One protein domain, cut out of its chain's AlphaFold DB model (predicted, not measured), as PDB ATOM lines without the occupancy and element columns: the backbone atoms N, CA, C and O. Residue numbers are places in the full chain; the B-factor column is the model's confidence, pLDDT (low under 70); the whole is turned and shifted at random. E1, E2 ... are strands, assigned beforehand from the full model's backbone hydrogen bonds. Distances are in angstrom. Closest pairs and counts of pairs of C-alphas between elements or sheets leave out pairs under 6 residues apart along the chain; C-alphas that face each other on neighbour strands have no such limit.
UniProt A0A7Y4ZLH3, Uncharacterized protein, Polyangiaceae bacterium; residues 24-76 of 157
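Overview. This is residues 24 to 76 of the 157 residues of an uncharacterized protein of Polyangiaceae bacterium (UniProt A0A7Y4ZLH3). This domain has little regular structure: a small three-stranded sheet, made of the hairpin E2 and E3 with short E1 beside E2, and two long loop stretches with no named element, residues 24 to 38 leading into E1 and residues 42 to 55 joining E1 to E2. The 53 printed residues hold no named helix and three strands, E1, E2, E3 along the chain; the sheet's order is E1 E2 E3, mixed. The class is all strand, with 14 residues in named elements. It is compact, radius of gyration of the C-alphas 10.8 A, spanning 34 by 23 by 15 A.

Along the chain. E3, residues 66 to 71, measures 13.8 A and ends at C-alpha 71 (221.820, 275.618, 412.090). E2, residues 56 to 60, measures 13.2 A. E1, residues 39 to 41, begins at C-alpha 39 (222.739, 281.130, 418.968).

Arrangement. Inner strand E2 is antiparallel to E3 at 149 degrees; N 59 and O 67 are 2.9 A apart. E1 is parallel to E2 at 43 degrees; N 40 and O 56 are 2.8 A apart.

Size, cuts and confidence. The C-alphas farthest apart, of Asp 63 and Glu 76, are 34.7 A apart. The printed part has no cut. The link E1 to E2 is long. Low-confidence residues include 24 to 31 and 74 to 76.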
ATOM      1  N   GLY A  24     220.471 294.802 401.518       46.38
ATOM      2  CA  GLY A  24     220.569 294.104 402.775       46.38
ATOM      3  C   GLY A  24     220.662 295.207 403.804       46.38
ATOM      4  O   GLY A  24     221.740 295.745 404.036       46.38
ATOM      5  N   GLU A  25     219.507 295.610 404.322       44.22
ATOM      6  CA  GLU A  25     219.398 296.464 405.485       44.22
ATOM      7  C   GLU A  25     220.165 295.736 406.590       44.22
ATOM      8  O   GLU A  25     219.711 294.738 407.155       44.22
ATOM      9  N   PHE A  26     221.420 296.141 406.787       50.12
ATOM     10  CA  PHE A  26     222.262 295.605 407.836       50.12
ATOM     11  C   PHE A  26     221.726 296.173 409.132       50.12
ATOM     12  O   PHE A  26     222.089 297.267 409.559       50.12
ATOM     13  N   ILE A  27     220.801 295.429 409.723       53.88
ATOM     14  CA  ILE A  27     220.252 295.775 411.017       53.88
ATOM     15  C   ILE A  27     221.356 295.572 412.035       53.88
ATOM     16  O   ILE A  27     221.885 294.469 412.209       53.88
ATOM     17  N   ASP A  28     221.727 296.679 412.668       55.06
ATOM     18  CA  ASP A  28     222.716 296.690 413.720       55.06
ATOM     19  C   ASP A  28     222.259 295.738 414.837       55.06
ATOM     20  O   ASP A  28     221.210 295.906 415.473       55.06
ATOM     21  N   THR A  29     223.061 294.696 415.047       58.69
ATOM     22  CA  THR A  29     222.808 293.645 416.038       58.69
ATOM     23  C   THR A  29     222.845 294.169 417.474       58.69
ATOM     24  O   THR A  29     222.382 293.464 418.367       58.69
ATOM     25  N   SER A  30     223.301 295.408 417.710       61.66
ATOM     26  CA  SER A  30     223.220 296.091 419.012       61.66
ATOM     27  C   SER A  30     221.788 296.379 419.472       61.66
ATOM     28  O   SER A  30     221.562 296.598 420.663       61.66
ATOM     29  N   THR A  31     220.813 296.341 418.558       67.00
ATOM     30  CA  THR A  31     219.407 296.641 418.869       67.00
ATOM     31  C   THR A  31     218.618 295.416 419.342       67.00
ATOM     32  O   THR A  31     217.684 295.548 420.135       67.00
ATOM     33  N   CYS A  32     219.002 294.214 418.900       77.12
ATOM     34  CA  CYS A  32     218.391 292.974 419.372       77.12
ATOM     35  C   CYS A  32     218.963 292.574 420.740       77.12
ATOM     36  O   CYS A  32     220.164 292.361 420.897       77.12
ATOM     37  N   LYS A  33     218.092 292.432 421.747       77.25
ATOM     38  CA  LYS A  33     218.495 292.018 423.101       77.25
ATOM     39  C   LYS A  33     218.510 290.496 423.214       77.25
ATOM     40  O   LYS A  33     217.536 289.862 422.832       77.25
ATOM     41  N   ASN A  34     219.583 289.949 423.792       73.50
ATOM     42  CA  ASN A  34     219.764 288.539 424.170       73.50
ATOM     43  C   ASN A  34     219.489 287.527 423.041       73.50
ATOM     44  O   ASN A  34     218.346 287.156 422.787       73.50
ATOM     45  N   ILE A  35     220.546 287.048 422.380       78.75
ATOM     46  CA  ILE A  35     220.436 285.943 421.414       78.75
ATOM     47  C   ILE A  35     219.948 284.679 422.150       78.75
ATOM     48  O   ILE A  35     220.375 284.448 423.286       78.75
ATOM     49  N   PRO A  36     219.065 283.861 421.545       77.56
ATOM     50  CA  PRO A  36     218.696 282.560 422.095       77.56
ATOM     51  C   PRO A  36     219.921 281.695 422.436       77.56
ATOM     52  O   PRO A  36     220.964 281.801 421.793       77.56
ATOM     53  N   ALA A  37     219.801 280.829 423.447       73.19
ATOM     54  CA  ALA A  37     220.910 279.992 423.911       73.19
ATOM     55  C   ALA A  37     221.519 279.151 422.770       73.19
ATOM     56  O   ALA A  37     220.792 278.545 421.983       73.19
ATOM     57  N   GLY A  38     222.855 279.133 422.678       69.94
ATOM     58  CA  GLY A  38     223.596 278.462 421.597       69.94
ATOM     59  C   GLY A  38     223.485 279.150 420.229       69.94
ATOM     60  O   GLY A  38     223.907 278.590 419.217       69.94
ATOM     61  N   GLY A  39     222.885 280.339 420.177       79.38
ATOM     62  CA  GLY A  39     222.739 281.130 418.968       79.38
ATOM     63  C   GLY A  39     223.850 282.160 418.790       79.38
ATOM     64  O   GLY A  39     224.306 282.766 419.759       79.38
ATOM     65  N   CYS A  40     224.205 282.452 417.541       83.50
ATOM     66  CA  CYS A  40     225.036 283.602 417.185       83.50
ATOM     67  C   CYS A  40     224.352 284.473 416.145       83.50
ATOM     68  O   CYS A  40     223.560 284.006 415.326       83.50
ATOM     69  N   ALA A  41     224.698 285.754 416.146       83.12
ATOM     70  CA  ALA A  41     224.184 286.687 415.164       83.12
ATOM     71  C   ALA A  41     224.865 286.494 413.802       83.12
ATOM     72  O   ALA A  41     226.091 286.389 413.720       83.12
ATOM     73  N   ALA A  42     224.081 286.521 412.727       78.81
ATOM     74  CA  ALA A  42     224.614 286.626 411.374       78.81
ATOM     75  C   ALA A  42     225.354 287.970 411.208       78.81
ATOM     76  O   ALA A  42     224.728 289.029 411.229       78.81
ATOM     77  N   LYS A  43     226.685 287.938 411.050       69.88
ATOM     78  CA  LYS A  43     227.507 289.118 410.731       69.88
ATOM     79  C   LYS A  43     227.908 289.109 409.257       69.88
ATOM     80  O   LYS A  43     228.201 288.064 408.684       69.88
ATOM     81  N   ALA A  44     227.933 290.285 408.637       61.53
ATOM     82  CA  ALA A  44     228.344 290.444 407.245       61.53
ATOM     83  C   ALA A  44     229.813 290.030 407.059       61.53
ATOM     84  O   ALA A  44     230.685 290.535 407.760       61.53
ATOM     85  N   GLY A  45     230.095 289.141 406.104       63.75
ATOM     86  CA  GLY A  45     231.471 288.789 405.731       63.75
ATOM     87  C   GLY A  45     232.214 287.874 406.713       63.75
ATOM     88  O   GLY A  45     233.412 287.664 406.551       63.75
ATOM     89  N   THR A  46     231.542 287.307 407.716       71.56
ATOM     90  CA  THR A  46     232.118 286.285 408.603       71.56
ATOM     91  C   THR A  46     231.075 285.211 408.856       71.56
ATOM     92  O   THR A  46     229.935 285.533 409.177       71.56
ATOM     93  N   ASP A  47     231.443 283.940 408.700       75.38
ATOM     94  CA  ASP A  47     230.534 282.848 409.029       75.38
ATOM     95  C   ASP A  47     230.497 282.656 410.557       75.38
ATOM     96  O   ASP A  47     231.517 282.283 411.140       75.38
ATOM     97  N   PRO A  48     229.363 282.919 411.234       75.12
ATOM     98  CA  PRO A  48     229.246 282.720 412.679       75.12
ATOM     99  C   PRO A  48     229.432 281.255 413.097       75.12
ATOM    100  O   PRO A  48     229.750 281.000 414.250       75.12
ATOM    101  N   CYS A  49     229.301 280.308 412.164       75.81
ATOM    102  CA  CYS A  49     229.561 278.889 412.402       75.81
ATOM    103  C   CYS A  49     231.053 278.525 412.471       75.81
ATOM    104  O   CYS A  49     231.387 277.357 412.650       75.81
ATOM    105  N   VAL A  50     231.955 279.502 412.325       75.00
ATOM    106  CA  VAL A  50     233.389 279.331 412.623       75.00
ATOM    107  C   VAL A  50     233.630 279.267 414.134       75.00
ATOM    108  O   VAL A  50     234.606 278.665 414.575       75.00
ATOM    109  N   ASP A  51     232.750 279.874 414.934       67.12
ATOM    110  CA  ASP A  51     232.797 279.745 416.384       67.12
ATOM    111  C   ASP A  51     232.181 278.398 416.792       67.12
ATOM    112  O   ASP A  51     230.996 278.155 416.572       67.12
ATOM    113  N   LEU A  52     232.990 277.525 417.401       65.06
ATOM    114  CA  LEU A  52     232.579 276.189 417.856       65.06
ATOM    115  C   LEU A  52     231.495 276.232 418.944       65.06
ATOM    116  O   LEU A  52     230.833 275.230 419.201       65.06
ATOM    117  N   THR A  53     231.305 277.382 419.596       72.88
ATOM    118  CA  THR A  53     230.219 277.588 420.566       72.88
ATOM    119  C   THR A  53     228.882 277.912 419.891       72.88
ATOM    120  O   THR A  53     227.838 277.940 420.549       72.88
ATOM    121  N   CYS A  54     228.895 278.124 418.572       75.38
ATOM    122  CA  CYS A  54     227.731 278.469 417.781       75.38
ATOM    123  C   CYS A  54     226.982 277.235 417.276       75.38
ATOM    124  O   CYS A  54     227.394 276.586 416.319       75.38
ATOM    125  N   ALA A  55     225.823 276.937 417.863       78.81
ATOM    126  CA  ALA A  55     224.962 275.852 417.391       78.81
ATOM    127  C   ALA A  55     224.004 276.312 416.278       78.81
ATOM    128  O   ALA A  55     223.620 275.540 415.397       78.81
ATOM    129  N   SER A  56     223.585 277.577 416.306       81.75
ATOM    130  CA  SER A  56     222.609 278.109 415.352       81.75
ATOM    131  C   SER A  56     222.806 279.592 415.078       81.75
ATOM    132  O   SER A  56     223.289 280.351 415.909       81.75
ATOM    133  N   VAL A  57     222.424 280.015 413.883       83.94
ATOM    134  CA  VAL A  57     222.558 281.389 413.419       83.94
ATOM    135  C   VAL A  57     221.197 282.059 413.447       83.94
ATOM    136  O   VAL A  57     220.233 281.557 412.865       83.94
ATOM    137  N   TYR A  58     221.148 283.232 414.067       82.38
ATOM    138  CA  TYR A  58     219.972 284.083 414.124       82.38
ATOM    139  C   TYR A  58     220.236 285.412 413.423       82.38
ATOM    140  O   TYR A  58     221.317 285.995 413.515       82.38
ATOM    141  N   THR A  59     219.213 285.909 412.741       85.44
ATOM    142  CA  THR A  59     219.214 287.228 412.116       85.44
ATOM    143  C   THR A  59     218.310 288.148 412.923       85.44
ATOM    144  O   THR A  59     217.175 287.788 413.238       85.44
ATOM    145  N   CYS A  60     218.823 289.328 413.264       82.31
ATOM    146  CA  CYS A  60     218.045 290.386 413.899       82.31
ATOM    147  C   CYS A  60     217.149 291.049 412.845       82.31
ATOM    148  O   CYS A  60     217.650 291.534 411.829       82.31
ATOM    149  N   LYS A  61     215.833 291.042 413.058       82.00
ATOM    150  CA  LYS A  61     214.867 291.748 412.204       82.00
ATOM    151  C   LYS A  61     214.641 293.190 412.673       82.00
ATOM    152  O   LYS A  61     215.015 293.567 413.781       82.00
ATOM    153  N   ALA A  62     213.988 293.989 411.823       77.00
ATOM    154  CA  ALA A  62     213.675 295.398 412.092       77.00
ATOM    155  C   ALA A  62     212.716 295.594 413.272       77.00
ATOM    156  O   ALA A  62     212.711 296.648 413.896       77.00
ATOM    157  N   ASP A  63     211.944 294.562 413.612       78.62
ATOM    158  CA  ASP A  63     211.094 294.505 414.803       78.62
ATOM    159  C   ASP A  63     211.865 294.115 416.082       78.62
ATOM    160  O   ASP A  63     211.257 293.860 417.121       78.62
ATOM    161  N   HIS A  64     213.200 294.059 416.011       76.94
ATOM    162  CA  HIS A  64     214.103 293.645 417.086       76.94
ATOM    163  C   HIS A  64     213.899 292.199 417.562       76.94
ATOM    164  O   HIS A  64     214.306 291.845 418.672       76.94
ATOM    165  N   SER A  65     213.292 291.348 416.728       78.94
ATOM    166  CA  SER A  65     213.164 289.917 416.996       78.94
ATOM    167  C   SER A  65     214.339 289.119 416.421       78.94
ATOM    168  O   SER A  65     214.852 289.405 415.333       78.94
ATOM    169  N   TRP A  66     214.763 288.083 417.151       82.69
ATOM    170  CA  TRP A  66     215.675 287.071 416.623       82.69
ATOM    171  C   TRP A  66     214.897 286.075 415.780       82.69
ATOM    172  O   TRP A  66     213.983 285.413 416.273       82.69
ATOM    173  N   VAL A  67     215.295 285.925 414.522       83.00
ATOM    174  CA  VAL A  67     214.729 284.912 413.634       83.00
ATOM    175  C   VAL A  67     215.794 283.904 413.275       83.00
ATOM    176  O   VAL A  67     216.888 284.261 412.840       83.00
ATOM    177  N   PHE A  68     215.460 282.634 413.486       83.38
ATOM    178  CA  PHE A  68     216.317 281.526 413.108       83.38
ATOM    179  C   PHE A  68     216.603 281.586 411.606       83.38
ATOM    180  O   PHE A  68     215.684 281.673 410.790       83.38
ATOM    181  N   SER A  69     217.884 281.558 411.262       82.69
ATOM    182  CA  SER A  69     218.356 281.592 409.884       82.69
ATOM    183  C   SER A  69     218.764 280.193 409.435       82.69
ATOM    184  O   SER A  69     218.207 279.651 408.482       82.69
ATOM    185  N   ARG A  70     219.715 279.585 410.150       78.50
ATOM    186  CA  ARG A  70     220.241 278.249 409.849       78.50
ATOM    187  C   ARG A  70     220.899 277.633 411.075       78.50
ATOM    188  O   ARG A  70     221.413 278.359 411.920       78.50
ATOM    189  N   SER A  71     220.945 276.310 411.142       81.94
ATOM    190  CA  SER A  71     221.820 275.618 412.090       81.94
ATOM    191  C   SER A  71     223.251 275.657 411.573       81.94
ATOM    192  O   SER A  71     223.472 275.580 410.360       81.94
ATOM    193  N   CYS A  72     224.214 275.769 412.481       80.06
ATOM    194  CA  CYS A  72     225.589 275.478 412.119       80.06
ATOM    195  C   CYS A  72     225.725 273.966 411.920       80.06
ATOM    196  O   CYS A  72     225.044 273.205 412.620       80.06
ATOM    197  N   PRO A  73     226.533 273.507 410.946       74.50
ATOM    198  CA  PRO A  73     226.888 272.099 410.903       74.50
ATOM    199  C   PRO A  73     227.448 271.743 412.277       74.50
ATOM    200  O   PRO A  73     228.206 272.534 412.847       74.50
ATOM    201  N   ALA A  74     227.047 270.587 412.817       61.09
ATOM    202  CA  ALA A  74     227.742 270.051 413.973       61.09
ATOM    203  C   ALA A  74     229.225 270.118 413.625       61.09
ATOM    204  O   ALA A  74     229.623 269.695 412.533       61.09
ATOM    205  N   SER A  75     230.019 270.743 414.489       52.75
ATOM    206  CA  SER A  75     231.456 270.589 414.413       52.75
ATOM    207  C   SER A  75     231.706 269.124 414.742       52.75
ATOM    208  O   SER A  75     232.001 268.771 415.878       52.75
ATOM    209  N   GLU A  76     231.507 268.251 413.753       42.41
ATOM    210  CA  GLU A  76     232.241 267.013 413.648       42.41
ATOM    211  C   GLU A  76     233.669 267.483 413.874       42.41
ATOM    212  O   GLU A  76     234.213 268.260 413.080       42.41
TER     213      GLU A  76